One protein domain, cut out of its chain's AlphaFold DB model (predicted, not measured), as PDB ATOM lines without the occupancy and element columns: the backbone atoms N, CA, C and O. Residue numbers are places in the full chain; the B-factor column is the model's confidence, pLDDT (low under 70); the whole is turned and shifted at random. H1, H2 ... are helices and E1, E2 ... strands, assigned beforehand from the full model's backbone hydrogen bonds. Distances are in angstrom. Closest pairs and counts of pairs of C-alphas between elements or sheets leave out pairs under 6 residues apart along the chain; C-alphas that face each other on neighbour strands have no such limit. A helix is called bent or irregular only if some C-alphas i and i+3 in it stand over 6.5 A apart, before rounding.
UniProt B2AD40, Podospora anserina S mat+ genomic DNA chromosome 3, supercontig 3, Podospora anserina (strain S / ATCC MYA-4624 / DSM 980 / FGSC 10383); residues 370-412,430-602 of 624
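What this domain is: This is residues 370 to 412 and 430 to 602 of the 624 residues of an uncharacterized protein of Podospora anserina (strain S / ATCC MYA-4624 / DSM 980 / FGSC 10383) (UniProt B2AD40). The long helix H8 crosses the helical hairpin H1 and H2 toward one end and has the small strand hairpin E1 and E2 beside its other end. Elsewhere in this flat body, H4 and H6 lie side by side with H10 near them, and H3 touches both H1 and H4. The printed part has 216 residues with ten named helices and two named strands, in the order H1 to H7, E1, E2, H8 to H10; the class is mostly helix, and the sheet E1 - E2 is antiparallel. It is compact, with a radius of gyration of the C-alphas of 18.7 A, and spans 56 by 55 by 28 A.

Where its parts are: Find C-alpha 524 at (-21.446, 1.615, -60.514), where E1, residues 524 to 527, begins; E2, residues 530 to 533, follows. H8, residues 544 to 571, runs 40.1 A from C-alpha 544 at (-27.378, -5.917, -67.648). Look earlier for H1, residues 374 to 388, 20.7 A, and H2, residues 391 to 408, 24.1 A; H2 is irregular, with C-alphas 392 and 395 8.3 A apart. H3 is residues 430 to 441, H4 residues 445 to 463, 27.1 A, and H6 residues 496 to 505. Short ones are H5, 474 to 478, H7, 510 to 513, and H9, 583 to 587. H10, residues 593 to 602, ends at C-alpha 602 (-11.478, 26.321, -30.557).

How they stand to each other: Start at the hairpin E1 and E2, where N 525 and O 532 are within hydrogen-bond range at 2.9 A. The closest C-alphas of E2 and H8, Val 532 and Thr 547, are 6.4 A apart; those of E1 and H5, Ile 476 and Thr 525, 6.1 A. Farther along, H8's residues 558 to 566 touch H1 at a steep tilt of 66 degrees, opposite ways, closest at C-alphas 378 and 562, 4.6 A. H2's residues 396 to 404 touch H1, closest at C-alphas 386 and 397, 4.6 A. H3's residues 430 to 431 touch H1, closest at C-alphas 376 and 430, 5.3 A. H4's residues 445 to 446 touch H3, closest at C-alphas 434 and 446, 5.1 A. H4 and H6 touch at a shallow tilt of 32 degrees, opposite ways, closest at C-alphas 455 and 502, 4.7 A. H10 only just touches H4, with 3 pairs of C-alphas within 8 A, closest at 451 and 593, 6.2 A. H9 touches H1, closest at C-alphas 375 and 583, 6.8 A; H7 touches no helix. Every O i to N i+4 pair is within hydrogen-bond range in H3, H6, H9 and H10, but 10 of 11 in H1, 12 of 14 in H2, 14 of 15 in H4, 23 of 24 in H8 and 0 of 1 in H5, where 2 of 2 O i to N i+3 pairs are; H7 is too short for an i+4 pair.

The domain as a whole: The C-alphas farthest apart, of Glu 392 and Glu 602, are 57.1 A apart. Residues 413 to 429 are not printed, and C-alphas 412 and 430 stand 12.5 A apart across the cut. Of the links printed whole, H5 to H6 and H8 to H9 are long. Look for pLDDT under 70 at residues 479 to 485, 514 to 521, 535 to 543 and 572 to 581.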
ATOM      1  N   SER A 370     -25.306   4.634 -46.983       88.50
ATOM      2  CA  SER A 370     -24.128   5.497 -47.097       88.50
ATOM      3  C   SER A 370     -23.936   6.411 -45.887       88.50
ATOM      4  O   SER A 370     -22.813   6.838 -45.633       88.50
ATOM      5  N   TRP A 371     -24.980   6.682 -45.103       92.44
ATOM      6  CA  TRP A 371     -24.916   7.523 -43.908       92.44
ATOM      7  C   TRP A 371     -24.778   6.708 -42.620       92.44
ATOM      8  O   TRP A 371     -24.079   7.144 -41.705       92.44
ATOM      9  N   SER A 372     -25.385   5.519 -42.559       93.12
ATOM     10  CA  SER A 372     -25.408   4.682 -41.356       93.12
ATOM     11  C   SER A 372     -23.997   4.305 -40.861       93.12
ATOM     12  O   SER A 372     -23.119   3.958 -41.658       93.12
ATOM     13  N   PRO A 373     -23.755   4.326 -39.535       95.00
ATOM     14  CA  PRO A 373     -22.530   3.776 -38.967       95.00
ATOM     15  C   PRO A 373     -22.473   2.254 -39.172       95.00
ATOM     16  O   PRO A 373     -23.520   1.609 -39.098       95.00
ATOM     17  N   PRO A 374     -21.284   1.651 -39.369       93.19
ATOM     18  CA  PRO A 374     -21.139   0.226 -39.681       93.19
ATOM     19  C   PRO A 374     -21.873  -0.703 -38.707       93.19
ATOM     20  O   PRO A 374     -22.547  -1.641 -39.120       93.19
ATOM     21  N   GLU A 375     -21.816  -0.408 -37.405       93.44
ATOM     22  CA  GLU A 375     -22.468  -1.222 -36.376       93.44
ATOM     23  C   GLU A 375     -24.009  -1.187 -36.403       93.44
ATOM     24  O   GLU A 375     -24.645  -2.030 -35.775       93.44
ATOM     25  N   VAL A 376     -24.604  -0.213 -37.094       94.38
ATOM     26  CA  VAL A 376     -26.048  -0.127 -37.366       94.38
ATOM     27  C   VAL A 376     -26.332  -0.719 -38.742       94.38
ATOM     28  O   VAL A 376     -27.178  -1.598 -38.877       94.38
ATOM     29  N   LEU A 377     -25.557  -0.289 -39.737       93.31
ATOM     30  CA  LEU A 377     -25.652  -0.691 -41.136       93.31
ATOM     31  C   LEU A 377     -25.687  -2.214 -41.316       93.31
ATOM     32  O   LEU A 377     -26.547  -2.753 -42.008       93.31
ATOM     33  N   TYR A 378     -24.767  -2.928 -40.668       93.69
ATOM     34  CA  TYR A 378     -24.663  -4.381 -40.802       93.69
ATOM     35  C   TYR A 378     -25.833  -5.132 -40.168       93.69
ATOM     36  O   TYR A 378     -26.210  -6.201 -40.652       93.69
ATOM     37  N   VAL A 379     -26.445  -4.561 -39.129       93.38
ATOM     38  CA  VAL A 379     -27.691  -5.087 -38.563       93.38
ATOM     39  C   VAL A 379     -28.834  -4.859 -39.552       93.38
ATOM     40  O   VAL A 379     -29.551  -5.805 -39.862       93.38
ATOM     41  N   GLU A 380     -28.949  -3.655 -40.123       92.56
ATOM     42  CA  GLU A 380     -29.982  -3.308 -41.112       92.56
ATOM     43  C   GLU A 380     -29.912  -4.205 -42.364       92.56
ATOM     44  O   GLU A 380     -30.947  -4.636 -42.878       92.56
ATOM     45  N   TYR A 381     -28.713  -4.585 -42.823       93.56
ATOM     46  CA  TYR A 381     -28.560  -5.570 -43.900       93.56
ATOM     47  C   TYR A 381     -29.188  -6.921 -43.548       93.56
ATOM     48  O   TYR A 381     -29.918  -7.499 -44.358       93.56
ATOM     49  N   MET A 382     -28.933  -7.419 -42.336       93.06
ATOM     50  CA  MET A 382     -29.513  -8.677 -41.865       93.06
ATOM     51  C   MET A 382     -31.032  -8.562 -41.707       93.06
ATOM     52  O   MET A 382     -31.741  -9.505 -42.054       93.06
ATOM     53  N   GLU A 383     -31.546  -7.411 -41.260       91.44
ATOM     54  CA  GLU A 383     -32.990  -7.157 -41.175       91.44
ATOM     55  C   GLU A 383     -33.663  -7.212 -42.547       91.44
ATOM     56  O   GLU A 383     -34.745  -7.791 -42.685       91.44
ATOM     57  N   ILE A 384     -33.014  -6.665 -43.578       90.62
ATOM     58  CA  ILE A 384     -33.524  -6.720 -44.950       90.62
ATOM     59  C   ILE A 384     -33.603  -8.159 -45.437       90.62
ATOM     60  O   ILE A 384     -34.647  -8.566 -45.949       90.62
ATOM     61  N   LEU A 385     -32.545  -8.948 -45.236       91.62
ATOM     62  CA  LEU A 385     -32.542 -10.358 -45.624       91.62
ATOM     63  C   LEU A 385     -33.600 -11.159 -44.851       91.62
ATOM     64  O   LEU A 385     -34.347 -11.939 -45.441       91.62
ATOM     65  N   ALA A 386     -33.708 -10.946 -43.540       90.38
ATOM     66  CA  ALA A 386     -34.660 -11.648 -42.686       90.38
ATOM     67  C   ALA A 386     -36.124 -11.271 -42.981       90.38
ATOM     68  O   ALA A 386     -37.025 -12.086 -42.775       90.38
ATOM     69  N   THR A 387     -36.379 -10.067 -43.498       87.38
ATOM     70  CA  THR A 387     -37.733  -9.584 -43.810       87.38
ATOM     71  C   THR A 387     -38.146  -9.926 -45.240       87.38
ATOM     72  O   THR A 387     -39.187 -10.559 -45.452       87.38
ATOM     73  N   TRP A 388     -37.319  -9.541 -46.213       86.88
ATOM     74  CA  TRP A 388     -37.705  -9.414 -47.621       86.88
ATOM     75  C   TRP A 388     -37.218 -10.545 -48.523       86.88
ATOM     76  O   TRP A 388     -37.631 -10.589 -49.676       86.88
ATOM     77  N   LEU A 389     -36.386 -11.473 -48.036       85.44
ATOM     78  CA  LEU A 389     -36.102 -12.675 -48.819       85.44
ATOM     79  C   LEU A 389     -37.379 -13.495 -49.027       85.44
ATOM     80  O   LEU A 389     -38.147 -13.756 -48.087       85.44
ATOM     81  N   ASP A 390     -37.563 -13.914 -50.274       81.69
ATOM     82  CA  ASP A 390     -38.674 -14.749 -50.710       81.69
ATOM     83  C   ASP A 390     -38.568 -16.180 -50.169       81.69
ATOM     84  O   ASP A 390     -37.529 -16.622 -49.670       81.69
ATOM     85  N   TYR A 391     -39.660 -16.934 -50.308       73.19
ATOM     86  CA  TYR A 391     -39.753 -18.325 -49.855       73.19
ATOM     87  C   TYR A 391     -38.679 -19.239 -50.476       73.19
ATOM     88  O   TYR A 391     -38.165 -20.123 -49.793       73.19
ATOM     89  N   GLU A 392     -38.289 -18.998 -51.733       80.38
ATOM     90  CA  GLU A 392     -37.223 -19.751 -52.418       80.38
ATOM     91  C   GLU A 392     -35.870 -19.658 -51.693       80.38
ATOM     92  O   GLU A 392     -35.074 -20.594 -51.730       80.38
ATOM     93  N   HIS A 393     -35.646 -18.570 -50.952       83.81
ATOM     94  CA  HIS A 393     -34.452 -18.320 -50.146       83.81
ATOM     95  C   HIS A 393     -34.715 -18.524 -48.644       83.81
ATOM     96  O   HIS A 393     -34.077 -17.900 -47.790       83.81
ATOM     97  N   GLY A 394     -35.661 -19.407 -48.299       83.69
ATOM     98  CA  GLY A 394     -36.101 -19.637 -46.922       83.69
ATOM     99  C   GLY A 394     -34.971 -20.001 -45.952       83.69
ATOM    100  O   GLY A 394     -34.983 -19.550 -44.809       83.69
ATOM    101  N   GLN A 395     -33.945 -20.737 -46.401       88.06
ATOM    102  CA  GLN A 395     -32.795 -21.080 -45.556       88.06
ATOM    103  C   GLN A 395     -31.948 -19.846 -45.206       88.06
ATOM    104  O   GLN A 395     -31.513 -19.690 -44.068       88.06
ATOM    105  N   GLN A 396     -31.699 -18.963 -46.172       89.62
ATOM    106  CA  GLN A 396     -30.930 -17.733 -45.980       89.62
ATOM    107  C   GLN A 396     -31.707 -16.748 -45.105       89.62
ATOM    108  O   GLN A 396     -31.137 -16.177 -44.175       89.62
ATOM    109  N   LYS A 397     -33.021 -16.635 -45.335       90.19
ATOM    110  CA  LYS A 397     -33.941 -15.870 -44.488       90.19
ATOM    111  C   LYS A 397     -33.898 -16.338 -43.032       90.19
ATOM    112  O   LYS A 397     -33.770 -15.521 -42.119       90.19
ATOM    113  N   GLN A 398     -33.958 -17.654 -42.818       89.69
ATOM    114  CA  GLN A 398     -33.875 -18.250 -41.487       89.69
ATOM    115  C   GLN A 398     -32.518 -17.972 -40.830       89.69
ATOM    116  O   GLN A 398     -32.488 -17.526 -39.689       89.69
ATOM    117  N   ARG A 399     -31.402 -18.138 -41.551       90.69
ATOM    118  CA  ARG A 399     -30.060 -17.832 -41.021       90.69
ATOM    119  C   ARG A 399     -29.910 -16.370 -40.600       90.69
ATOM    120  O   ARG A 399     -29.346 -16.103 -39.542       90.69
ATOM    121  N   ALA A 400     -30.409 -15.430 -41.404       91.06
ATOM    122  CA  ALA A 400     -30.392 -14.009 -41.055       91.06
ATOM    123  C   ALA A 400     -31.230 -13.735 -39.792       91.06
ATOM    124  O   ALA A 400     -30.772 -13.050 -38.880       91.06
ATOM    125  N   THR A 401     -32.415 -14.352 -39.703       90.94
ATOM    126  CA  THR A 401     -33.297 -14.273 -38.526       90.94
ATOM    127  C   THR A 401     -32.614 -14.814 -37.265       90.94
ATOM    128  O   THR A 401     -32.581 -14.134 -36.242       90.94
ATOM    129  N   GLU A 402     -32.020 -16.007 -37.342       90.94
ATOM    130  CA  GLU A 402     -31.303 -16.641 -36.231       90.94
ATOM    131  C   GLU A 402     -30.121 -15.784 -35.768       90.94
ATOM    132  O   GLU A 402     -29.928 -15.598 -34.568       90.94
ATOM    133  N   ARG A 403     -29.350 -15.200 -36.697       90.19
ATOM    134  CA  ARG A 403     -28.250 -14.288 -36.348       90.19
ATOM    135  C   ARG A 403     -28.744 -13.061 -35.585       90.19
ATOM    136  O   ARG A 403     -28.164 -12.737 -34.550       90.19
ATOM    137  N   LEU A 404     -29.807 -12.402 -36.050       91.31
ATOM    138  CA  LEU A 404     -30.392 -11.245 -35.360       91.31
ATOM    139  C   LEU A 404     -30.862 -11.610 -33.947       91.31
ATOM    140  O   LEU A 404     -30.536 -10.913 -32.986       91.31
ATOM    141  N   GLN A 405     -31.575 -12.730 -33.810       90.06
ATOM    142  CA  GLN A 405     -32.077 -13.205 -32.520       90.06
ATOM    143  C   GLN A 405     -30.950 -13.579 -31.556       90.06
ATOM    144  O   GLN A 405     -31.026 -13.229 -30.381       90.06
ATOM    145  N   ASN A 406     -29.892 -14.230 -32.043       88.12
ATOM    146  CA  ASN A 406     -28.759 -14.635 -31.214       88.12
ATOM    147  C   ASN A 406     -27.896 -13.447 -30.764       88.12
ATOM    148  O   ASN A 406     -27.389 -13.468 -29.650       88.12
ATOM    149  N   CYS A 407     -27.714 -12.427 -31.612       84.50
ATOM    150  CA  CYS A 407     -26.817 -11.307 -31.300       84.50
ATOM    151  C   CYS A 407     -27.496 -10.192 -30.501       84.50
ATOM    152  O   CYS A 407     -26.856  -9.566 -29.665       84.50
ATOM    153  N   LEU A 408     -28.766  -9.897 -30.799       82.44
ATOM    154  CA  LEU A 408     -29.449  -8.701 -30.290       82.44
ATOM    155  C   LEU A 408     -30.751  -9.015 -29.542       82.44
ATOM    156  O   LEU A 408     -31.322  -8.117 -28.929       82.44
ATOM    157  N   GLY A 409     -31.192 -10.279 -29.547       80.06
ATOM    158  CA  GLY A 409     -32.360 -10.751 -28.806       80.06
ATOM    159  C   GLY A 409     -33.690 -10.202 -29.325       80.06
ATOM    160  O   GLY A 409     -33.781  -9.107 -29.869       80.06
ATOM    161  N   SER A 410     -34.780 -10.949 -29.120       74.12
ATOM    162  CA  SER A 410     -36.168 -10.479 -29.325       74.12
ATOM    163  C   SER A 410     -36.523  -9.907 -30.709       74.12
ATOM    164  O   SER A 410     -37.588  -9.309 -30.861       74.12
ATOM    165  N   TRP A 411     -35.667 -10.084 -31.725       84.25
ATOM    166  CA  TRP A 411     -35.996  -9.661 -33.079       84.25
ATOM    167  C   TRP A 411     -37.133 -10.520 -33.623       84.25
ATOM    168  O   TRP A 411     -37.052 -11.754 -33.669       84.25
ATOM    169  N   GLU A 412     -38.179  -9.844 -34.072       74.81
ATOM    170  CA  GLU A 412     -39.280 -10.430 -34.812       74.81
ATOM    171  C   GLU A 412     -39.413  -9.660 -36.117       74.81
ATOM    172  O   GLU A 412     -39.325  -8.427 -36.125       74.81
ATOM    173  N   ALA A 430     -31.844  -1.789 -34.960       91.00
ATOM    174  CA  ALA A 430     -30.419  -1.556 -34.737       91.00
ATOM    175  C   ALA A 430     -30.161  -0.383 -33.772       91.00
ATOM    176  O   ALA A 430     -29.417  -0.506 -32.796       91.00
ATOM    177  N   TRP A 431     -30.847   0.745 -33.981       93.25
ATOM    178  CA  TRP A 431     -30.745   1.903 -33.092       93.25
ATOM    179  C   TRP A 431     -31.341   1.639 -31.704       93.25
ATOM    180  O   TRP A 431     -30.773   2.066 -30.695       93.25
ATOM    181  N   LYS A 432     -32.449   0.892 -31.624       91.12
ATOM    182  CA  LYS A 432     -33.043   0.484 -30.343       91.12
ATOM    183  C   LYS A 432     -32.125  -0.425 -29.536       91.12
ATOM    184  O   LYS A 432     -32.082  -0.274 -28.320       91.12
ATOM    185  N   ALA A 433     -31.370  -1.313 -30.178       91.12
ATOM    186  CA  ALA A 433     -30.382  -2.137 -29.490       91.12
ATOM    187  C   ALA A 433     -29.301  -1.269 -28.819       91.12
ATOM    188  O   ALA A 433     -28.990  -1.460 -27.644       91.12
ATOM    189  N   LEU A 434     -28.805  -0.237 -29.512       93.25
ATOM    190  CA  LEU A 434     -27.859   0.730 -28.934       93.25
ATOM    191  C   LEU A 434     -28.484   1.572 -27.808       93.25
ATOM    192  O   LEU A 434     -27.809   1.894 -26.826       93.25
ATOM    193  N   LEU A 435     -29.764   1.941 -27.930       93.56
ATOM    194  CA  LEU A 435     -30.495   2.625 -26.861       93.56
ATOM    195  C   LEU A 435     -30.645   1.730 -25.630       93.56
ATOM    196  O   LEU A 435     -30.418   2.196 -24.516       93.56
ATOM    197  N   GLN A 436     -30.996   0.461 -25.821       91.75
ATOM    198  CA  GLN A 436     -31.125  -0.497 -24.733       91.75
ATOM    199  C   GLN A 436     -29.785  -0.674 -24.009       91.75
ATOM    200  O   GLN A 436     -29.730  -0.529 -22.790       91.75
ATOM    201  N   GLU A 437     -28.688  -0.833 -24.758       91.38
ATOM    202  CA  GLU A 437     -27.333  -0.902 -24.201       91.38
ATOM    203  C   GLU A 437     -27.005   0.345 -23.357       91.38
ATOM    204  O   GLU A 437     -26.458   0.236 -22.255       91.38
ATOM    205  N   ARG A 438     -27.374   1.546 -23.829       93.44
ATOM    206  CA  ARG A 438     -27.229   2.794 -23.060       93.44
ATOM    207  C   ARG A 438     -28.036   2.755 -21.763       93.44
ATOM    208  O   ARG A 438     -27.517   3.167 -20.730       93.44
ATOM    209  N   LEU A 439     -29.292   2.317 -21.806       92.56
ATOM    210  CA  LEU A 439     -30.168   2.299 -20.632       92.56
ATOM    211  C   LEU A 439     -29.709   1.285 -19.576       92.56
ATOM    212  O   LEU A 439     -29.863   1.545 -18.386       92.56
ATOM    213  N   GLU A 440     -29.127   0.165 -20.001       92.00
ATOM    214  CA  GLU A 440     -28.664  -0.906 -19.114       92.00
ATOM    215  C   GLU A 440     -27.267  -0.650 -18.541       92.00
ATOM    216  O   GLU A 440     -27.022  -0.896 -17.362       92.00
ATOM    217  N   THR A 441     -26.341  -0.147 -19.365       92.50
ATOM    218  CA  THR A 441     -24.907  -0.085 -19.021       92.50
ATOM    219  C   THR A 441     -24.318   1.324 -19.051       92.50
ATOM    220  O   THR A 441     -23.123   1.500 -18.810       92.50
ATOM    221  N   ASN A 442     -25.125   2.349 -19.351       91.19
ATOM    222  CA  ASN A 442     -24.666   3.721 -19.607       91.19
ATOM    223  C   ASN A 442     -23.640   3.815 -20.758       91.19
ATOM    224  O   ASN A 442     -22.790   4.711 -20.795       91.19
ATOM    225  N   SER A 443     -23.716   2.884 -21.716       93.19
ATOM    226  CA  SER A 443     -22.857   2.863 -22.898       93.19
ATOM    227  C   SER A 443     -22.974   4.145 -23.728       93.19
ATOM    228  O   SER A 443     -24.057   4.694 -23.953       93.19
ATOM    229  N   LYS A 444     -21.829   4.609 -24.241       95.81
ATOM    230  CA  LYS A 444     -21.729   5.770 -25.142       95.81
ATOM    231  C   LYS A 444     -21.828   5.403 -26.622       95.81
ATOM    232  O   LYS A 444     -21.725   6.284 -27.471       95.81
ATOM    233  N   ARG A 445     -22.054   4.128 -26.959       94.88
ATOM    234  CA  ARG A 445     -22.106   3.673 -28.359       94.88
ATOM    235  C   ARG A 445     -23.199   4.354 -29.178       94.88
ATOM    236  O   ARG A 445     -22.915   4.791 -30.282       94.88
ATOM    237  N   LEU A 446     -24.394   4.550 -28.618       95.81
ATOM    238  CA  LEU A 446     -25.475   5.272 -29.306       95.81
ATOM    239  C   LEU A 446     -25.097   6.726 -29.658       95.81
ATOM    240  O   LEU A 446     -25.508   7.253 -30.687       95.81
ATOM    241  N   GLU A 447     -24.303   7.394 -28.820       97.50
ATOM    242  CA  GLU A 447     -23.827   8.751 -29.128       97.50
ATOM    243  C   GLU A 447     -22.743   8.716 -30.207       97.50
ATOM    244  O   GLU A 447     -22.796   9.467 -31.172       97.50
ATOM    245  N   ARG A 448     -21.807   7.772 -30.101       98.12
ATOM    246  CA  ARG A 448     -20.722   7.573 -31.072       98.12
ATOM    247  C   ARG A 448     -21.207   7.143 -32.457       98.12
ATOM    248  O   ARG A 448     -20.570   7.462 -33.458       98.12
ATOM    249  N   ALA A 449     -22.340   6.453 -32.525       97.25
ATOM    250  CA  ALA A 449     -23.046   6.158 -33.766       97.25
ATOM    251  C   ALA A 449     -23.595   7.445 -34.422       97.25
ATOM    252  O   ALA A 449     -23.490   7.615 -35.632       97.25
ATOM    253  N   GLN A 450     -24.101   8.401 -33.632       97.44
ATOM    254  CA  GLN A 450     -24.516   9.720 -34.139       97.44
ATOM    255  C   GLN A 450     -23.320  10.588 -34.553       97.44
ATOM    256  O   GLN A 450     -23.383  11.264 -35.577       97.44
ATOM    257  N   VAL A 451     -22.208  10.521 -33.813       98.44
ATOM    258  CA  VAL A 451     -20.945  11.198 -34.164       98.44
ATOM    259  C   VAL A 451     -20.405  10.722 -35.516       98.44
ATOM    260  O   VAL A 451     -19.878  11.526 -36.279       98.44
ATOM    261  N   PHE A 452     -20.581   9.444 -35.856       98.25
ATOM    262  CA  PHE A 452     -20.210   8.931 -37.175       98.25
ATOM    263  C   PHE A 452     -20.959   9.646 -38.304       98.25
ATOM    264  O   PHE A 452     -20.329  10.147 -39.238       98.25
ATOM    265  N   MET A 453     -22.289   9.748 -38.199       97.56
ATOM    266  CA  MET A 453     -23.087  10.469 -39.193       97.56
ATOM    267  C   MET A 453     -22.740  11.959 -39.219       97.56
ATOM    268  O   MET A 453     -22.646  12.546 -40.296       97.56
ATOM    269  N   LEU A 454     -22.483  12.563 -38.050       98.38
ATOM    270  CA  LEU A 454     -22.010  13.945 -37.957       98.38
ATOM    271  C   LEU A 454     -20.710  14.126 -38.744       98.38
ATOM    272  O   LEU A 454     -20.610  15.063 -39.523       98.38
ATOM    273  N   GLY A 455     -19.745  13.213 -38.615       98.38
ATOM    274  CA  GLY A 455     -18.500  13.255 -39.384       98.38
ATOM    275  C   GLY A 455     -18.723  13.241 -40.900       98.38
ATOM    276  O   GLY A 455     -18.133  14.056 -41.609       98.38
ATOM    277  N   LYS A 456     -19.613  12.372 -41.396       97.06
ATOM    278  CA  LYS A 456     -19.990  12.327 -42.822       97.06
ATOM    279  C   LYS A 456     -20.689  13.613 -43.277       97.06
ATOM    280  O   LYS A 456     -20.418  14.118 -44.362       97.06
ATOM    281  N   LEU A 457     -21.532  14.200 -42.432       97.69
ATOM    282  CA  LEU A 457     -22.208  15.455 -42.751       97.69
ATOM    283  C   LEU A 457     -21.263  16.667 -42.716       97.69
ATOM    284  O   LEU A 457     -21.377  17.556 -43.557       97.69
ATOM    285  N   LEU A 458     -20.306  16.692 -41.784       98.12
ATOM    286  CA  LEU A 458     -19.240  17.694 -41.755       98.12
ATOM    287  C   LEU A 458     -18.390  17.610 -43.025       98.12
ATOM    288  O   LEU A 458     -18.074  18.644 -43.601       98.12
ATOM    289  N   TRP A 459     -18.089  16.405 -43.514       97.56
ATOM    290  CA  TRP A 459     -17.425  16.241 -44.807       97.56
ATOM    291  C   TRP A 459     -18.207  16.920 -45.939       97.56
ATOM    292  O   TRP A 459     -17.659  17.782 -46.620       97.56
ATOM    293  N   CYS A 460     -19.506  16.628 -46.070       95.88
ATOM    294  CA  CYS A 460     -20.376  17.273 -47.060       95.88
ATOM    295  C   CYS A 460     -20.351  18.805 -46.958       95.88
ATOM    296  O   CYS A 460     -20.215  19.505 -47.961       95.88
ATOM    297  N   LEU A 461     -20.449  19.334 -45.737       96.44
ATOM    298  CA  LEU A 461     -20.470  20.771 -45.478       96.44
ATOM    299  C   LEU A 461     -19.160  21.468 -45.874       96.44
ATOM    300  O   LEU A 461     -19.196  22.544 -46.475       96.44
ATOM    301  N   PHE A 462     -18.011  20.886 -45.526       96.31
ATOM    302  CA  PHE A 462     -16.712  21.515 -45.768       96.31
ATOM    303  C   PHE A 462     -16.221  21.340 -47.205       96.31
ATOM    304  O   PHE A 462     -15.656  22.292 -47.750       96.31
ATOM    305  N   GLU A 463     -16.514  20.200 -47.834       94.25
ATOM    306  CA  GLU A 463     -16.226  19.954 -49.251       94.25
ATOM    307  C   GLU A 463     -17.209  20.649 -50.202       94.25
ATOM    308  O   GLU A 463     -16.914  20.799 -51.383       94.25
ATOM    309  N   GLY A 464     -18.369  21.099 -49.710       92.69
ATOM    310  CA  GLY A 464     -19.404  21.686 -50.564       92.69
ATOM    311  C   GLY A 464     -20.181  20.638 -51.371       92.69
ATOM    312  O   GLY A 464     -20.755  20.948 -52.415       92.69
ATOM    313  N   GLU A 465     -20.207  19.389 -50.904       90.75
ATOM    314  CA  GLU A 465     -20.845  18.267 -51.588       90.75
ATOM    315  C   GLU A 465     -22.163  17.883 -50.927       90.75
ATOM    316  O   GLU A 465     -22.252  17.668 -49.722       90.75
ATOM    317  N   ALA A 466     -23.202  17.709 -51.736       89.56
ATOM    318  CA  ALA A 466     -24.524  17.330 -51.249       89.56
ATOM    319  C   ALA A 466     -24.696  15.817 -50.999       89.56
ATOM    320  O   ALA A 466     -25.764  15.399 -50.554       89.56
ATOM    321  N   ARG A 467     -23.704  14.990 -51.362       87.56
ATOM    322  CA  ARG A 467     -23.778  13.514 -51.383       87.56
ATOM    323  C   ARG A 467     -22.420  12.888 -51.104       87.56
ATOM    324  O   ARG A 467     -21.406  13.487 -51.455       87.56
ATOM    325  N   LEU A 468     -22.409  11.669 -50.567       88.50
ATOM    326  CA  LEU A 468     -21.178  10.988 -50.153       88.50
ATOM    327  C   LEU A 468     -20.513  10.181 -51.275       88.50
ATOM    328  O   LEU A 468     -19.287  10.116 -51.318       88.50
ATOM    329  N   ARG A 469     -21.296   9.580 -52.186       84.00
ATOM    330  CA  ARG A 469     -20.805   8.749 -53.314       84.00
ATOM    331  C   ARG A 469     -19.933   7.556 -52.884       84.00
ATOM    332  O   ARG A 469     -18.953   7.218 -53.551       84.00
ATOM    333  N   CYS A 470     -20.261   6.922 -51.757       82.56
ATOM    334  CA  CYS A 470     -19.426   5.879 -51.150       82.56
ATOM    335  C   CYS A 470     -20.095   4.498 -50.999       82.56
ATOM    336  O   CYS A 470     -19.459   3.564 -50.504       82.56
ATOM    337  N   GLY A 471     -21.342   4.336 -51.453       83.69
ATOM    338  CA  GLY A 471     -22.105   3.088 -51.365       83.69
ATOM    339  C   GLY A 471     -23.042   2.868 -52.554       83.69
ATOM    340  O   GLY A 471     -23.268   3.766 -53.361       83.69
ATOM    341  N   ILE A 472     -23.561   1.645 -52.689       85.81
ATOM    342  CA  ILE A 472     -24.670   1.354 -53.603       85.81
ATOM    343  C   ILE A 472     -25.970   1.499 -52.803       85.81
ATOM    344  O   ILE A 472     -26.314   0.623 -52.021       85.81
ATOM    345  N   ASP A 473     -26.676   2.609 -52.990       85.62
ATOM    346  CA  ASP A 473     -28.007   2.867 -52.430       85.62
ATOM    347  C   ASP A 473     -28.773   3.867 -53.320       85.62
ATOM    348  O   ASP A 473     -28.381   4.121 -54.459       85.62
ATOM    349  N   HIS A 474     -29.877   4.437 -52.832       82.06
ATOM    350  CA  HIS A 474     -30.680   5.402 -53.587       82.06
ATOM    351  C   HIS A 474     -29.917   6.667 -54.032       82.06
ATOM    352  O   HIS A 474     -30.357   7.307 -54.990       82.06
ATOM    353  N   GLU A 475     -28.783   7.029 -53.414       82.06
ATOM    354  CA  GLU A 475     -27.979   8.183 -53.844       82.06
ATOM    355  C   GLU A 475     -27.432   8.008 -55.259       82.06
ATOM    356  O   GLU A 475     -27.357   8.996 -55.994       82.06
ATOM    357  N   ILE A 476     -27.127   6.769 -55.669       83.69
ATOM    358  CA  ILE A 476     -26.559   6.473 -56.992       83.69
ATOM    359  C   ILE A 476     -27.504   6.872 -58.123       83.69
ATOM    360  O   ILE A 476     -27.066   7.260 -59.200       83.69
ATOM    361  N   LEU A 477     -28.814   6.799 -57.871       81.62
ATOM    362  CA  LEU A 477     -29.828   7.193 -58.839       81.62
ATOM    363  C   LEU A 477     -29.932   8.707 -58.954       81.62
ATOM    364  O   LEU A 477     -30.467   9.207 -59.925       81.62
ATOM    365  N   GLN A 478     -29.441   9.457 -57.975       74.44
ATOM    366  CA  GLN A 478     -29.493  10.912 -58.015       74.44
ATOM    367  C   GLN A 478     -28.189  11.510 -58.560       74.44
ATOM    368  O   GLN A 478     -28.128  12.723 -58.773       74.44
ATOM    369  N   GLU A 479     -27.138  10.706 -58.773       69.25
ATOM    370  CA  GLU A 479     -25.873  11.126 -59.385       69.25
ATOM    371  C   GLU A 479     -26.108  11.631 -60.816       69.25
ATOM    372  O   GLU A 479     -26.381  10.858 -61.726       69.25
ATOM    373  N   ASN A 480     -25.985  12.946 -61.018       58.56
ATOM    374  CA  ASN A 480     -25.807  13.503 -62.355       58.56
ATOM    375  C   ASN A 480     -24.324  13.400 -62.728       58.56
ATOM    376  O   ASN A 480     -23.482  13.478 -61.831       58.56
ATOM    377  N   ASP A 481     -24.049  13.281 -64.033       53.28
ATOM    378  CA  ASP A 481     -22.766  13.099 -64.745       53.28
ATOM    379  C   ASP A 481     -21.654  14.144 -64.440       53.28
ATOM    380  O   ASP A 481     -20.936  14.603 -65.328       53.28
ATOM    381  N   ALA A 482     -21.457  14.555 -63.188       54.19
ATOM    382  CA  ALA A 482     -20.291  15.315 -62.769       54.19
ATOM    383  C   ALA A 482     -19.106  14.344 -62.684       54.19
ATOM    384  O   ALA A 482     -18.797  13.794 -61.629       54.19
ATOM    385  N   GLN A 483     -18.476  14.124 -63.836       52.62
ATOM    386  CA  GLN A 483     -17.358  13.204 -64.050       52.62
ATOM    387  C   GLN A 483     -16.141  13.486 -63.140       52.62
ATOM    388  O   GLN A 483     -15.311  12.595 -62.958       52.62
ATOM    389  N   ASP A 484     -16.109  14.666 -62.510       58.41
ATOM    390  CA  ASP A 484     -15.054  15.154 -61.613       58.41
ATOM    391  C   ASP A 484     -15.515  15.355 -60.155       58.41
ATOM    392  O   ASP A 484     -14.816  15.983 -59.363       58.41
ATOM    393  N   ALA A 485     -16.701  14.872 -59.765       69.88
ATOM    394  CA  ALA A 485     -17.163  15.056 -58.392       69.88
ATOM    395  C   ALA A 485     -16.442  14.119 -57.410       69.88
ATOM    396  O   ALA A 485     -16.402  12.902 -57.605       69.88
ATOM    397  N   ILE A 486     -15.919  14.688 -56.323       81.44
ATOM    398  CA  ILE A 486     -15.246  13.923 -55.273       81.44
ATOM    399  C   ILE A 486     -16.249  13.118 -54.443       81.44
ATOM    400  O   ILE A 486     -17.412  13.491 -54.288       81.44
ATOM    401  N   GLY A 487     -15.805  11.981 -53.920       86.06
ATOM    402  CA  GLY A 487     -16.584  11.143 -53.011       86.06
ATOM    403  C   GLY A 487     -15.868  10.987 -51.680       86.06
ATOM    404  O   GLY A 487     -14.635  11.023 -51.623       86.06
ATOM    405  N   PHE A 488     -16.634  10.773 -50.614       89.06
ATOM    406  CA  PHE A 488     -16.084  10.417 -49.315       89.06
ATOM    407  C   PHE A 488     -15.237   9.136 -49.472       89.06
ATOM    408  O   PHE A 488     -15.701   8.163 -50.079       89.06
ATOM    409  N   PRO A 489     -13.984   9.110 -48.983       90.00
ATOM    410  CA  PRO A 489     -13.442   9.982 -47.941       90.00
ATOM    411  C   PRO A 489     -12.403  11.018 -48.422       90.00
ATOM    412  O   PRO A 489     -11.519  11.410 -47.659       90.00
ATOM    413  N   HIS A 490     -12.447  11.429 -49.691       88.94
ATOM    414  CA  HIS A 490     -11.465  12.359 -50.256       88.94
ATOM    415  C   HIS A 490     -11.699  13.808 -49.809       88.94
ATOM    416  O   HIS A 490     -12.846  14.211 -49.659       88.94
ATOM    417  N   PHE A 491     -10.634  14.592 -49.622       91.56
ATOM    418  CA  PHE A 491     -10.723  15.997 -49.217       91.56
ATOM    419  C   PHE A 491      -9.972  16.887 -50.207       91.56
ATOM    420  O   PHE A 491      -8.763  16.705 -50.360       91.56
ATOM    421  N   ASP A 492     -10.662  17.868 -50.785       90.88
ATOM    422  CA  ASP A 492     -10.055  18.922 -51.603       90.88
ATOM    423  C   ASP A 492     -10.040  20.255 -50.847       90.88
ATOM    424  O   ASP A 492      -9.017  20.941 -50.803       90.88
ATOM    425  N   ASN A 493     -11.155  20.595 -50.195       90.44
ATOM    426  CA  ASN A 493     -11.386  21.927 -49.628       90.44
ATOM    427  C   ASN A 493     -11.307  21.971 -48.094       90.44
ATOM    428  O   ASN A 493     -11.149  23.042 -47.500       90.44
ATOM    429  N   THR A 494     -11.432  20.829 -47.417       94.88
ATOM    430  CA  THR A 494     -11.497  20.792 -45.951       94.88
ATOM    431  C   THR A 494     -10.135  21.103 -45.306       94.88
ATOM    432  O   THR A 494      -9.149  20.433 -45.619       94.88
ATOM    433  N   PRO A 495     -10.042  22.032 -44.332       94.31
ATOM    434  CA  PRO A 495      -8.804  22.297 -43.594       94.31
ATOM    435  C   PRO A 495      -8.300  21.074 -42.822       94.31
ATOM    436  O   PRO A 495      -9.092  20.330 -42.245       94.31
ATOM    437  N   LYS A 496      -6.974  20.903 -42.721       94.12
ATOM    438  CA  LYS A 496      -6.346  19.707 -42.122       94.12
ATOM    439  C   LYS A 496      -6.890  19.348 -40.733       94.12
ATOM    440  O   LYS A 496      -7.212  18.191 -40.487       94.12
ATOM    441  N   HIS A 497      -7.066  20.339 -39.860       92.25
ATOM    442  CA  HIS A 497      -7.628  20.127 -38.523       92.25
ATOM    443  C   HIS A 497      -9.047  19.524 -38.561       92.25
ATOM    444  O   HIS A 497      -9.371  18.623 -37.785       92.25
ATOM    445  N   VAL A 498      -9.882  19.977 -39.501       95.88
ATOM    446  CA  VAL A 498     -11.241  19.459 -39.706       95.88
ATOM    447  C   VAL A 498     -11.205  18.081 -40.375       95.88
ATOM    448  O   VAL A 498     -11.981  17.210 -39.990       95.88
ATOM    449  N   GLN A 499     -10.269  17.826 -41.299       96.69
ATOM    450  CA  GLN A 499     -10.076  16.489 -41.880       96.69
ATOM    451  C   GLN A 499      -9.771  15.445 -40.798       96.69
ATOM    452  O   GLN A 499     -10.351  14.358 -40.799       96.69
ATOM    453  N   ASP A 500      -8.874  15.774 -39.864       96.44
ATOM    454  CA  ASP A 500      -8.488  14.875 -38.773       96.44
ATOM    455  C   ASP A 500      -9.672  14.618 -37.827       96.44
ATOM    456  O   ASP A 500      -9.927  13.478 -37.435       96.44
ATOM    457  N   MET A 501     -10.469  15.651 -37.545       97.56
ATOM    458  CA  MET A 501     -11.722  15.522 -36.797       97.56
ATOM    459  C   MET A 501     -12.732  14.605 -37.506       97.56
ATOM    460  O   MET A 501     -13.277  13.696 -36.884       97.56
ATOM    461  N   ILE A 502     -12.950  14.784 -38.814       98.19
ATOM    462  CA  ILE A 502     -13.854  13.944 -39.617       98.19
ATOM    463  C   ILE A 502     -13.386  12.484 -39.620       98.19
ATOM    464  O   ILE A 502     -14.205  11.577 -39.450       98.19
ATOM    465  N   ARG A 503     -12.078  12.239 -39.763       96.38
ATOM    466  CA  ARG A 503     -11.481  10.895 -39.681       96.38
ATOM    467  C   ARG A 503     -11.747  10.236 -38.329       96.38
ATOM    468  O   ARG A 503     -12.092   9.060 -38.273       96.38
ATOM    469  N   GLU A 504     -11.633  10.985 -37.237       96.81
ATOM    470  CA  GLU A 504     -11.919  10.479 -35.891       96.81
ATOM    471  C   GLU A 504     -13.408  10.210 -35.653       96.81
ATOM    472  O   GLU A 504     -13.757   9.183 -35.064       96.81
ATOM    473  N   CYS A 505     -14.287  11.086 -36.145       98.44
ATOM    474  CA  CYS A 505     -15.733  10.877 -36.111       98.44
ATOM    475  C   CYS A 505     -16.134   9.605 -36.863       98.44
ATOM    476  O   CYS A 505     -16.975   8.841 -36.397       98.44
ATOM    477  N   THR A 506     -15.507   9.356 -38.012       96.69
ATOM    478  CA  THR A 506     -15.849   8.262 -38.932       96.69
ATOM    479  C   THR A 506     -14.963   7.024 -38.757       96.69
ATOM    480  O   THR A 506     -14.804   6.229 -39.680       96.69
ATOM    481  N   ARG A 507     -14.379   6.804 -37.571       94.06
ATOM    482  CA  ARG A 507     -13.588   5.588 -37.303       94.06
ATOM    483  C   ARG A 507     -14.390   4.312 -37.555       94.06
ATOM    484  O   ARG A 507     -15.557   4.208 -37.162       94.06
ATOM    485  N   GLY A 508     -13.737   3.339 -38.183       89.25
ATOM    486  CA  GLY A 508     -14.346   2.078 -38.611       89.25
ATOM    487  C   GLY A 508     -15.155   2.179 -39.905       89.25
ATOM    488  O   GLY A 508     -15.747   1.181 -40.297       89.25
ATOM    489  N   ALA A 509     -15.213   3.345 -40.564       90.50
ATOM    490  CA  ALA A 509     -15.852   3.437 -41.873       90.50
ATOM    491  C   ALA A 509     -15.086   2.560 -42.890       90.50
ATOM    492  O   ALA A 509     -13.868   2.734 -43.021       90.50
ATOM    493  N   PRO A 510     -15.761   1.656 -43.623       85.06
ATOM    494  CA  PRO A 510     -15.122   0.790 -44.622       85.06
ATOM    495  C   PRO A 510     -14.456   1.583 -45.758       85.06
ATOM    496  O   PRO A 510     -13.596   1.079 -46.477       85.06
ATOM    497  N   GLU A 511     -14.824   2.851 -45.927       86.44
ATOM    498  CA  GLU A 511     -14.230   3.764 -46.892       86.44
ATOM    499  C   GLU A 511     -12.747   4.061 -46.633       86.44
ATOM    500  O   GLU A 511     -12.033   4.383 -47.582       86.44
ATOM    501  N   TRP A 512     -12.272   3.908 -45.391       84.88
ATOM    502  CA  TRP A 512     -10.871   4.131 -45.019       84.88
ATOM    503  C   TRP A 512      -9.941   2.952 -45.347       84.88
ATOM    504  O   TRP A 512      -8.725   3.130 -45.351       84.88
ATOM    505  N   GLU A 513     -10.476   1.758 -45.622       72.50
ATOM    506  CA  GLU A 513      -9.676   0.547 -45.884       72.50
ATOM    507  C   GLU A 513      -9.077   0.509 -47.302       72.50
ATOM    508  O   GLU A 513      -8.180  -0.286 -47.591       72.50
ATOM    509  N   VAL A 514      -9.556   1.371 -48.203       60.03
ATOM    510  CA  VAL A 514      -9.132   1.426 -49.606       60.03
ATOM    511  C   VAL A 514      -8.261   2.666 -49.829       60.03
ATOM    512  O   VAL A 514      -8.634   3.750 -49.398       60.03
ATOM    513  N   ASP A 515      -7.118   2.491 -50.514       51.16
ATOM    514  CA  ASP A 515      -6.131   3.514 -50.926       51.16
ATOM    515  C   ASP A 515      -6.689   4.955 -50.941       51.16
ATOM    516  O   ASP A 515      -7.633   5.246 -51.685       51.16
ATOM    517  N   GLU A 516      -6.082   5.856 -50.149       46.59
ATOM    518  CA  GLU A 516      -6.521   7.246 -49.899       46.59
ATOM    519  C   GLU A 516      -6.769   8.062 -51.179       46.59
ATOM    520  O   GLU A 516      -7.480   9.066 -51.162       46.59
ATOM    521  N   LYS A 517      -6.206   7.629 -52.315       43.69
ATOM    522  CA  LYS A 517      -6.392   8.267 -53.626       43.69
ATOM    523  C   LYS A 517      -7.610   7.774 -54.413       43.69
ATOM    524  O   LYS A 517      -7.867   8.291 -55.499       43.69
ATOM    525  N   ARG A 518      -8.298   6.713 -53.979       46.59
ATOM    526  CA  ARG A 518      -9.299   6.011 -54.809       46.59
ATOM    527  C   ARG A 518     -10.629   5.698 -54.131       46.59
ATOM    528  O   ARG A 518     -11.565   5.438 -54.891       46.59
ATOM    529  N   GLY A 519     -10.711   5.754 -52.799       52.38
ATOM    530  CA  GLY A 519     -11.944   5.562 -52.025       52.38
ATOM    531  C   GLY A 519     -12.646   4.217 -52.265       52.38
ATOM    532  O   GLY A 519     -12.248   3.398 -53.103       52.38
ATOM    533  N   ARG A 520     -13.736   3.978 -51.533       63.09
ATOM    534  CA  ARG A 520     -14.614   2.821 -51.740       63.09
ATOM    535  C   ARG A 520     -15.389   2.991 -53.042       63.09
ATOM    536  O   ARG A 520     -16.420   3.648 -53.095       63.09
ATOM    537  N   LYS A 521     -14.883   2.406 -54.128       65.81
ATOM    538  CA  LYS A 521     -15.585   2.442 -55.415       65.81
ATOM    539  C   LYS A 521     -16.786   1.506 -55.362       65.81
ATOM    540  O   LYS A 521     -16.614   0.288 -55.337       65.81
ATOM    541  N   THR A 522     -17.976   2.091 -55.435       70.75
ATOM    542  CA  THR A 522     -19.252   1.401 -55.698       70.75
ATOM    543  C   THR A 522     -19.143   0.494 -56.930       70.75
ATOM    544  O   THR A 522     -19.760  -0.563 -57.007       70.75
ATOM    545  N   GLY A 523     -18.306   0.894 -57.896       73.81
ATOM    546  CA  GLY A 523     -18.122   0.209 -59.170       73.81
ATOM    547  C   GLY A 523     -19.251   0.490 -60.158       73.81
ATOM    548  O   GLY A 523     -19.123   0.088 -61.313       73.81
ATOM    549  N   LEU A 524     -20.290   1.209 -59.729       81.44
ATOM    550  CA  LEU A 524     -21.446   1.615 -60.514       81.44
ATOM    551  C   LEU A 524     -21.627   3.134 -60.448       81.44
ATOM    552  O   LEU A 524     -21.201   3.781 -59.498       81.44
ATOM    553  N   THR A 525     -22.257   3.700 -61.464       81.81
ATOM    554  CA  THR A 525     -22.744   5.084 -61.480       81.81
ATOM    555  C   THR A 525     -23.875   5.175 -62.502       81.81
ATOM    556  O   THR A 525     -23.984   4.312 -63.384       81.81
ATOM    557  N   LEU A 526     -24.738   6.175 -62.373       81.12
ATOM    558  CA  LEU A 526     -25.811   6.422 -63.327       81.12
ATOM    559  C   LEU A 526     -25.291   7.327 -64.453       81.12
ATOM    560  O   LEU A 526     -24.867   8.446 -64.193       81.12
ATOM    561  N   LYS A 527     -25.331   6.849 -65.703       76.94
ATOM    562  CA  LYS A 527     -25.011   7.642 -66.903       76.94
ATOM    563  C   LYS A 527     -26.071   7.448 -67.970       76.94
ATOM    564  O   LYS A 527     -26.379   6.312 -68.334       76.94
ATOM    565  N   GLY A 528     -26.617   8.548 -68.487       72.69
ATOM    566  CA  GLY A 528     -27.633   8.512 -69.546       72.69
ATOM    567  C   GLY A 528     -28.835   7.613 -69.225       72.69
ATOM    568  O   GLY A 528     -29.306   6.896 -70.104       72.69
ATOM    569  N   GLY A 529     -29.270   7.589 -67.959       76.25
ATOM    570  CA  GLY A 529     -30.393   6.767 -67.493       76.25
ATOM    571  C   GLY A 529     -30.081   5.295 -67.238       76.25
ATOM    572  O   GLY A 529     -30.969   4.532 -66.869       76.25
ATOM    573  N   LYS A 530     -28.819   4.882 -67.393       80.62
ATOM    574  CA  LYS A 530     -28.393   3.499 -67.178       80.62
ATOM    575  C   LYS A 530     -27.377   3.416 -66.061       80.62
ATOM    576  O   LYS A 530     -26.451   4.221 -65.975       80.62
ATOM    577  N   LEU A 531     -27.496   2.378 -65.246       81.56
ATOM    578  CA  LEU A 531     -26.429   2.010 -64.326       81.56
ATOM    579  C   LEU A 531     -25.300   1.371 -65.130       81.56
ATOM    580  O   LEU A 531     -25.504   0.355 -65.804       81.56
ATOM    581  N   VAL A 532     -24.121   1.979 -65.073       78.75
ATOM    582  CA  VAL A 532     -22.924   1.547 -65.799       78.75
ATOM    583  C   VAL A 532     -21.740   1.420 -64.857       78.75
ATOM    584  O   VAL A 532     -21.724   1.978 -63.762       78.75
ATOM    585  N   GLN A 533     -20.709   0.697 -65.291       78.44
ATOM    586  CA  GLN A 533     -19.467   0.626 -64.537       78.44
ATOM    587  C   GLN A 533     -18.780   2.000 -64.501       78.44
ATOM    588  O   GLN A 533     -18.600   2.620 -65.545       78.44
ATOM    589  N   THR A 534     -18.306   2.444 -63.331       71.25
ATOM    590  CA  THR A 534     -17.730   3.796 -63.130       71.25
ATOM    591  C   THR A 534     -16.600   4.159 -64.109       71.25
ATOM    592  O   THR A 534     -16.421   5.324 -64.449       71.25
ATOM    593  N   LYS A 535     -15.824   3.172 -64.585       64.00
ATOM    594  CA  LYS A 535     -14.709   3.369 -65.536       64.00
ATOM    595  C   LYS A 535     -15.099   3.220 -67.012       64.00
ATOM    596  O   LYS A 535     -14.234   3.391 -67.865       64.00
ATOM    597  N   SER A 536     -16.347   2.865 -67.316       56.25
ATOM    598  CA  SER A 536     -16.786   2.729 -68.704       56.25
ATOM    599  C   SER A 536     -16.892   4.109 -69.350       56.25
ATOM    600  O   SER A 536     -17.532   5.015 -68.805       56.25
ATOM    601  N   ILE A 537     -16.235   4.259 -70.501       50.81
ATOM    602  CA  ILE A 537     -16.275   5.470 -71.334       50.81
ATOM    603  C   ILE A 537     -17.527   5.448 -72.227       50.81
ATOM    604  O   ILE A 537     -18.048   6.502 -72.573       50.81
ATOM    605  N   SER A 538     -18.044   4.257 -72.547       52.72
ATOM    606  CA  SER A 538     -19.221   4.064 -73.395       52.72
ATOM    607  C   SER A 538     -20.401   3.492 -72.603       52.72
ATOM    608  O   SER A 538     -20.248   2.538 -71.834       52.72
ATOM    609  N   VAL A 539     -21.588   4.071 -72.811       58.75
ATOM    610  CA  VAL A 539     -22.875   3.561 -72.300       58.75
ATOM    611  C   VAL A 539     -23.299   2.291 -73.058       58.75
ATOM    612  O   VAL A 539     -24.021   1.460 -72.511       58.75
ATOM    613  N   ASP A 540     -22.783   2.092 -74.276       54.56
ATOM    614  CA  ASP A 540     -23.196   1.022 -75.197       54.56
ATOM    615  C   ASP A 540     -22.465  -0.316 -74.973       54.56
ATOM    616  O   ASP A 540     -22.858  -1.336 -75.533       54.56
ATOM    617  N   GLU A 541     -21.422  -0.350 -74.134       52.31
ATOM    618  CA  GLU A 541     -20.601  -1.555 -73.896       52.31
ATOM    619  C   GLU A 541     -20.985  -2.345 -72.626       52.31
ATOM    620  O   GLU A 541     -20.412  -3.404 -72.358       52.31
ATOM    621  N   VAL A 542     -21.954  -1.876 -71.826       58.94
ATOM    622  CA  VAL A 542     -22.264  -2.476 -70.512       58.94
ATOM    623  C   VAL A 542     -23.565  -3.283 -70.539       58.94
ATOM    624  O   VAL A 542     -24.662  -2.735 -70.630       58.94
ATOM    625  N   THR A 543     -23.455  -4.604 -70.376       69.38
ATOM    626  CA  THR A 543     -24.612  -5.509 -70.292       69.38
ATOM    627  C   THR A 543     -25.310  -5.444 -68.926       69.38
ATOM    628  O   THR A 543     -24.697  -5.134 -67.897       69.38
ATOM    629  N   ASP A 544     -26.606  -5.775 -68.893       77.69
ATOM    630  CA  ASP A 544     -27.378  -5.917 -67.648       77.69
ATOM    631  C   ASP A 544     -26.695  -6.890 -66.671       77.69
ATOM    632  O   ASP A 544     -26.437  -6.574 -65.507       77.69
ATOM    633  N   THR A 545     -26.245  -8.028 -67.204       79.94
ATOM    634  CA  THR A 545     -25.491  -9.056 -66.483       79.94
ATOM    635  C   THR A 545     -24.218  -8.515 -65.832       79.94
ATOM    636  O   THR A 545     -23.907  -8.885 -64.699       79.94
ATOM    637  N   ALA A 546     -23.474  -7.631 -66.508       81.44
ATOM    638  CA  ALA A 546     -22.270  -7.024 -65.943       81.44
ATOM    639  C   ALA A 546     -22.600  -6.096 -64.765       81.44
ATOM    640  O   ALA A 546     -21.917  -6.147 -63.742       81.44
ATOM    641  N   THR A 547     -23.676  -5.309 -64.871       83.31
ATOM    642  CA  THR A 547     -24.120  -4.404 -63.794       83.31
ATOM    643  C   THR A 547     -24.534  -5.204 -62.558       83.31
ATOM    644  O   THR A 547     -24.013  -4.972 -61.467       83.31
ATOM    645  N   ARG A 548     -25.396  -6.213 -62.740       86.75
ATOM    646  CA  ARG A 548     -25.844  -7.113 -61.665       86.75
ATOM    647  C   ARG A 548     -24.680  -7.859 -61.019       86.75
ATOM    648  O   ARG A 548     -24.664  -8.041 -59.808       86.75
ATOM    649  N   LYS A 549     -23.670  -8.257 -61.802       87.00
ATOM    650  CA  LYS A 549     -22.454  -8.896 -61.278       87.00
ATOM    651  C   LYS A 549     -21.633  -7.947 -60.400       87.00
ATOM    652  O   LYS A 549     -21.130  -8.386 -59.370       87.00
ATOM    653  N   ILE A 550     -21.498  -6.674 -60.782       86.88
ATOM    654  CA  ILE A 550     -20.809  -5.662 -59.962       86.88
ATOM    655  C   ILE A 550     -21.585  -5.416 -58.666       86.88
ATOM    656  O   ILE A 550     -20.982  -5.454 -57.597       86.88
ATOM    657  N   ALA A 551     -22.906  -5.226 -58.755       88.88
ATOM    658  CA  ALA A 551     -23.767  -5.037 -57.590       88.88
ATOM    659  C   ALA A 551     -23.670  -6.227 -56.629       88.88
ATOM    660  O   ALA A 551     -23.372  -6.056 -55.452       88.88
ATOM    661  N   ARG A 552     -23.814  -7.453 -57.147       90.62
ATOM    662  CA  ARG A 552     -23.643  -8.689 -56.378       90.62
ATOM    663  C   ARG A 552     -22.283  -8.751 -55.688       90.62
ATOM    664  O   ARG A 552     -22.243  -8.979 -54.490       90.62
ATOM    665  N   ALA A 553     -21.185  -8.509 -56.404       89.12
ATOM    666  CA  ALA A 553     -19.843  -8.557 -55.819       89.12
ATOM    667  C   ALA A 553     -19.608  -7.458 -54.764       89.12
ATOM    668  O   ALA A 553     -18.819  -7.633 -53.836       89.12
ATOM    669  N   PHE A 554     -20.266  -6.303 -54.900       88.81
ATOM    670  CA  PHE A 554     -20.295  -5.292 -53.847       88.81
ATOM    671  C   PHE A 554     -21.016  -5.840 -52.610       88.81
ATOM    672  O   PHE A 554     -20.406  -5.909 -51.549       88.81
ATOM    673  N   TRP A 555     -22.251  -6.319 -52.766       91.75
ATOM    674  CA  TRP A 555     -23.062  -6.809 -51.652       91.75
ATOM    675  C   TRP A 555     -22.540  -8.094 -51.002       91.75
ATOM    676  O   TRP A 555     -22.721  -8.281 -49.806       91.75
ATOM    677  N   GLU A 556     -21.861  -8.971 -51.738       92.38
ATOM    678  CA  GLU A 556     -21.197 -10.151 -51.170       92.38
ATOM    679  C   GLU A 556     -20.114  -9.739 -50.166       92.38
ATOM    680  O   GLU A 556     -20.066 -10.289 -49.067       92.38
ATOM    681  N   ARG A 557     -19.310  -8.718 -50.496       89.19
ATOM    682  CA  ARG A 557     -18.312  -8.155 -49.570       89.19
ATOM    683  C   ARG A 557     -18.971  -7.478 -48.372       89.19
ATOM    684  O   ARG A 557     -18.523  -7.670 -47.247       89.19
ATOM    685  N   GLU A 558     -20.061  -6.745 -48.595       90.88
ATOM    686  CA  GLU A 558     -20.836  -6.133 -47.508       90.88
ATOM    687  C   GLU A 558     -21.386  -7.163 -46.530       90.88
ATOM    688  O   GLU A 558     -21.294  -6.991 -45.316       90.88
ATOM    689  N   LEU A 559     -21.960  -8.246 -47.050       92.75
ATOM    690  CA  LEU A 559     -22.504  -9.310 -46.224       92.75
ATOM    691  C   LEU A 559     -21.404 -10.099 -45.520       92.75
ATOM    692  O   LEU A 559     -21.632 -10.575 -44.412       92.75
ATOM    693  N   GLU A 560     -20.220 -10.243 -46.114       91.75
ATOM    694  CA  GLU A 560     -19.062 -10.825 -45.434       91.75
ATOM    695  C   GLU A 560     -18.662  -9.982 -44.213       91.75
ATOM    696  O   GLU A 560     -18.577 -10.520 -43.107       91.75
ATOM    697  N   GLN A 561     -18.535  -8.661 -44.377       90.00
ATOM    698  CA  GLN A 561     -18.249  -7.743 -43.268       90.00
ATOM    699  C   GLN A 561     -19.368  -7.741 -42.221       90.00
ATOM    700  O   GLN A 561     -19.095  -7.802 -41.022       90.00
ATOM    701  N   ALA A 562     -20.629  -7.759 -42.655       92.50
ATOM    702  CA  ALA A 562     -21.762  -7.831 -41.746       92.50
ATOM    703  C   ALA A 562     -21.773  -9.138 -40.943       92.50
ATOM    704  O   ALA A 562     -21.994  -9.114 -39.737       92.50
ATOM    705  N   ASN A 563     -21.489 -10.283 -41.571       91.50
ATOM    706  CA  ASN A 563     -21.376 -11.557 -40.858       91.50
ATOM    707  C   ASN A 563     -20.221 -11.542 -39.850       91.50
ATOM    708  O   ASN A 563     -20.425 -11.961 -38.713       91.50
ATOM    709  N   ALA A 564     -19.054 -11.014 -40.235       90.00
ATOM    710  CA  ALA A 564     -17.914 -10.868 -39.335       90.00
ATOM    711  C   ALA A 564     -18.257  -9.983 -38.125       90.00
ATOM    712  O   ALA A 564     -17.926 -10.331 -36.994       90.00
ATOM    713  N   PHE A 565     -18.992  -8.891 -38.338       90.94
ATOM    714  CA  PHE A 565     -19.491  -8.040 -37.261       90.94
ATOM    715  C   PHE A 565     -20.497  -8.756 -36.346       90.94
ATOM    716  O   PHE A 565     -20.429  -8.628 -35.124       90.94
ATOM    717  N   MET A 566     -21.420  -9.547 -36.900       90.38
ATOM    718  CA  MET A 566     -22.343 -10.344 -36.080       90.38
ATOM    719  C   MET A 566     -21.582 -11.384 -35.240       90.38
ATOM    720  O   MET A 566     -21.910 -11.596 -34.075       90.38
ATOM    721  N   ASP A 567     -20.526 -11.991 -35.787       89.38
ATOM    722  CA  ASP A 567     -19.640 -12.890 -35.038       89.38
ATOM    723  C   ASP A 567     -18.821 -12.128 -33.973       89.38
ATOM    724  O   ASP A 567     -18.582 -12.643 -32.877       89.38
ATOM    725  N   GLU A 568     -18.437 -10.875 -34.239       87.88
ATOM    726  CA  GLU A 568     -17.807  -9.964 -33.273       87.88
ATOM    727  C   GLU A 568     -18.726  -9.694 -32.069       87.88
ATOM    728  O   GLU A 568     -18.279  -9.771 -30.923       87.88
ATOM    729  N   LEU A 569     -20.021  -9.446 -32.304       85.62
ATOM    730  CA  LEU A 569     -21.013  -9.255 -31.238       85.62
ATOM    731  C   LEU A 569     -21.132 -10.491 -30.335       85.62
ATOM    732  O   LEU A 569     -21.180 -10.346 -29.115       85.62
ATOM    733  N   LEU A 570     -21.113 -11.695 -30.916       81.44
ATOM    734  CA  LEU A 570     -21.164 -12.958 -30.165       81.44
ATOM    735  C   LEU A 570     -19.850 -13.272 -29.432       81.44
ATOM    736  O   LEU A 570     -19.848 -13.918 -28.385       81.44
ATOM    737  N   SER A 571     -18.711 -12.856 -29.991       75.19
ATOM    738  CA  SER A 571     -17.380 -13.170 -29.459       75.19
ATOM    739  C   SER A 571     -16.850 -12.149 -28.456       75.19
ATOM    740  O   SER A 571     -16.004 -12.513 -27.643       75.19
ATOM    741  N   CYS A 572     -17.377 -10.920 -28.425       58.56
ATOM    742  CA  CYS A 572     -17.058  -9.912 -27.404       58.56
ATOM    743  C   CYS A 572     -17.435 -10.328 -25.966       58.56
ATOM    744  O   CYS A 572     -17.078  -9.629 -25.018       58.56
ATOM    745  N   GLU A 573     -18.066 -11.492 -25.782       48.72
ATOM    746  CA  GLU A 573     -18.181 -12.193 -24.496       48.72
ATOM    747  C   GLU A 573     -16.899 -12.962 -24.080       48.72
ATOM    748  O   GLU A 573     -16.861 -13.559 -23.003       48.72
ATOM    749  N   ARG A 574     -15.825 -12.969 -24.890       42.00
ATOM    750  CA  ARG A 574     -14.570 -13.703 -24.617       42.00
ATOM    751  C   ARG A 574     -13.328 -12.793 -24.715       42.00
ATOM    752  O   ARG A 574     -12.993 -12.333 -25.804       42.00
ATOM    753  N   PRO A 575     -12.594 -12.542 -23.613       36.16
ATOM    754  CA  PRO A 575     -11.379 -11.726 -23.649       36.16
ATOM    755  C   PRO A 575     -10.220 -12.456 -24.360       36.16
ATOM    756  O   PRO A 575      -9.922 -13.599 -24.021       36.16
ATOM    757  N   GLY A 576      -9.537 -11.782 -25.303       46.53
ATOM    758  CA  GLY A 576      -8.257 -12.247 -25.874       46.53
ATOM    759  C   GLY A 576      -8.066 -12.160 -27.398       46.53
ATOM    760  O   GLY A 576      -7.035 -12.625 -27.877       46.53
ATOM    761  N   ILE A 577      -9.007 -11.598 -28.164       49.28
ATOM    762  CA  ILE A 577      -8.877 -11.445 -29.627       49.28
ATOM    763  C   ILE A 577      -8.163 -10.121 -29.953       49.28
ATOM    764  O   ILE A 577      -8.496  -9.081 -29.384       49.28
ATOM    765  N   ASP A 578      -7.167 -10.173 -30.844       46.00
ATOM    766  CA  ASP A 578      -6.496  -8.992 -31.403       46.00
ATOM    767  C   ASP A 578      -7.535  -8.089 -32.093       46.00
ATOM    768  O   ASP A 578      -8.245  -8.517 -32.999       46.00
ATOM    769  N   ALA A 579      -7.660  -6.854 -31.608       51.09
ATOM    770  CA  ALA A 579      -8.745  -5.921 -31.920       51.09
ATOM    771  C   ALA A 579      -8.529  -5.123 -33.222       51.09
ATOM    772  O   ALA A 579      -9.264  -4.170 -33.498       51.09
ATOM    773  N   THR A 580      -7.488  -5.445 -33.988       47.78
ATOM    774  CA  THR A 580      -7.105  -4.693 -35.185       47.78
ATOM    775  C   THR A 580      -7.995  -5.099 -36.368       47.78
ATOM    776  O   THR A 580      -7.949  -6.240 -36.809       47.78
ATOM    777  N   GLY A 581      -8.815  -4.168 -36.878       59.69
ATOM    778  CA  GLY A 581      -9.780  -4.421 -37.966       59.69
ATOM    779  C   GLY A 581     -11.207  -4.761 -37.509       59.69
ATOM    780  O   GLY A 581     -12.077  -4.994 -38.339       59.69
ATOM    781  N   CYS A 582     -11.471  -4.766 -36.198       77.06
ATOM    782  CA  CYS A 582     -12.808  -4.968 -35.637       77.06
ATOM    783  C   CYS A 582     -13.607  -3.653 -35.570       77.06
ATOM    784  O   CYS A 582     -13.059  -2.585 -35.275       77.06
ATOM    785  N   ILE A 583     -14.924  -3.730 -35.765       85.25
ATOM    786  CA  ILE A 583     -15.795  -2.549 -35.852       85.25
ATOM    787  C   ILE A 583     -16.099  -1.980 -34.466       85.25
ATOM    788  O   ILE A 583     -16.095  -0.759 -34.292       85.25
ATOM    789  N   LEU A 584     -16.344  -2.818 -33.450       87.19
ATOM    790  CA  LEU A 584     -16.717  -2.335 -32.116       87.19
ATOM    791  C   LEU A 584     -15.585  -1.558 -31.431       87.19
ATOM    792  O   LEU A 584     -15.886  -0.516 -30.839       87.19
ATOM    793  N   PRO A 585     -14.306  -1.990 -31.469       89.00
ATOM    794  CA  PRO A 585     -13.197  -1.201 -30.941       89.00
ATOM    795  C   PRO A 585     -13.070   0.169 -31.607       89.00
ATOM    796  O   PRO A 585     -12.923   1.166 -30.898       89.00
ATOM    797  N   GLU A 586     -13.186   0.248 -32.935       90.56
ATOM    798  CA  GLU A 586     -13.124   1.522 -33.660       90.56
ATOM    799  C   GLU A 586     -14.326   2.418 -33.342       90.56
ATOM    800  O   GLU A 586     -14.150   3.595 -33.016       90.56
ATOM    801  N   ALA A 587     -15.538   1.859 -33.298       91.69
ATOM    802  CA  ALA A 587     -16.730   2.580 -32.858       91.69
ATOM    803  C   ALA A 587     -16.572   3.122 -31.428       91.69
ATOM    804  O   ALA A 587     -16.986   4.243 -31.133       91.69
ATOM    805  N   LYS A 588     -15.907   2.373 -30.536       92.25
ATOM    806  CA  LYS A 588     -15.579   2.793 -29.163       92.25
ATOM    807  C   LYS A 588     -14.439   3.817 -29.073       92.25
ATOM    808  O   LYS A 588     -14.197   4.328 -27.979       92.25
ATOM    809  N   ARG A 589     -13.736   4.132 -30.157       94.38
ATOM    810  CA  ARG A 589     -12.693   5.174 -30.185       94.38
ATOM    811  C   ARG A 589     -13.188   6.505 -30.734       94.38
ATOM    812  O   ARG A 589     -12.479   7.496 -30.601       94.38
ATOM    813  N   ARG A 590     -14.386   6.544 -31.325       97.44
ATOM    814  CA  ARG A 590     -14.998   7.797 -31.780       97.44
ATOM    815  C   ARG A 590     -15.176   8.767 -30.594       97.44
ATOM    816  O   ARG A 590     -15.512   8.312 -29.487       97.44
ATOM    817  N   PRO A 591     -14.955  10.073 -30.808       98.06
ATOM    818  CA  PRO A 591     -15.180  11.096 -29.789       98.06
ATOM    819  C   PRO A 591     -16.664  11.187 -29.404       98.06
ATOM    820  O   PRO A 591     -17.527  10.584 -30.047       98.06
ATOM    821  N   LEU A 592     -16.963  11.911 -28.329       98.44
ATOM    822  CA  LEU A 592     -18.329  12.292 -27.970       98.44
ATOM    823  C   LEU A 592     -18.730  13.589 -28.680       98.44
ATOM    824  O   LEU A 592     -17.878  14.334 -29.167       98.44
ATOM    825  N   LEU A 593     -20.029  13.898 -28.711       98.50
ATOM    826  CA  LEU A 593     -20.510  15.129 -29.345       98.50
ATOM    827  C   LEU A 593     -19.948  16.383 -28.649       98.50
ATOM    828  O   LEU A 593     -19.628  17.361 -29.320       98.50
ATOM    829  N   SER A 594     -19.774  16.353 -27.320       98.25
ATOM    830  CA  SER A 594     -19.162  17.461 -26.569       98.25
ATOM    831  C   SER A 594     -17.694  17.697 -26.930       98.25
ATOM    832  O   SER A 594     -17.253  18.846 -26.955       98.25
ATOM    833  N   ASP A 595     -16.949  16.633 -27.235       98.19
ATOM    834  CA  ASP A 595     -15.547  16.742 -27.649       98.19
ATOM    835  C   ASP A 595     -15.458  17.429 -29.021       98.19
ATOM    836  O   ASP A 595     -14.633  18.317 -29.228       98.19
ATOM    837  N   ILE A 596     -16.358  17.065 -29.942       98.25
ATOM    838  CA  ILE A 596     -16.456  17.688 -31.269       98.25
ATOM    839  C   ILE A 596     -16.848  19.159 -31.169       98.25
ATOM    840  O   ILE A 596     -16.206  20.000 -31.795       98.25
ATOM    841  N   LEU A 597     -17.852  19.484 -30.350       98.25
ATOM    842  CA  LEU A 597     -18.272  20.869 -30.145       98.25
ATOM    843  C   LEU A 597     -17.113  21.737 -29.639       98.25
ATOM    844  O   LEU A 597     -16.891  22.819 -30.170       98.25
ATOM    845  N   SER A 598     -16.356  21.241 -28.657       97.69
ATOM    846  CA  SER A 598     -15.221  21.974 -28.079       97.69
ATOM    847  C   SER A 598     -14.163  22.285 -29.141       97.69
ATOM    848  O   SER A 598     -13.753  23.431 -29.288       97.69
ATOM    849  N   ARG A 599     -13.809  21.299 -29.973       96.44
ATOM    850  CA  ARG A 599     -12.837  21.480 -31.065       96.44
ATOM    851  C   ARG A 599     -13.324  22.409 -32.175       96.44
ATOM    852  O   ARG A 599     -12.509  23.081 -32.802       96.44
ATOM    853  N   LEU A 600     -14.626  22.419 -32.463       96.12
ATOM    854  CA  LEU A 600     -15.211  23.352 -33.429       96.12
ATOM    855  C   LEU A 600     -15.131  24.794 -32.918       96.12
ATOM    856  O   LEU A 600     -14.781  25.677 -33.694       96.12
ATOM    857  N   VAL A 601     -15.408  25.016 -31.629       94.69
ATOM    858  CA  VAL A 601     -15.306  26.336 -30.988       94.69
ATOM    859  C   VAL A 601     -13.858  26.825 -30.976       94.69
ATOM    860  O   VAL A 601     -13.597  27.928 -31.443       94.69
ATOM    861  N   GLU A 602     -12.911  25.987 -30.543       92.88
ATOM    862  CA  GLU A 602     -11.478  26.321 -30.557       92.88
ATOM    863  C   GLU A 602     -10.999  26.708 -31.965       92.88
ATOM    864  O   GLU A 602     -10.243  27.665 -32.142       92.88
TER     865      GLU A 602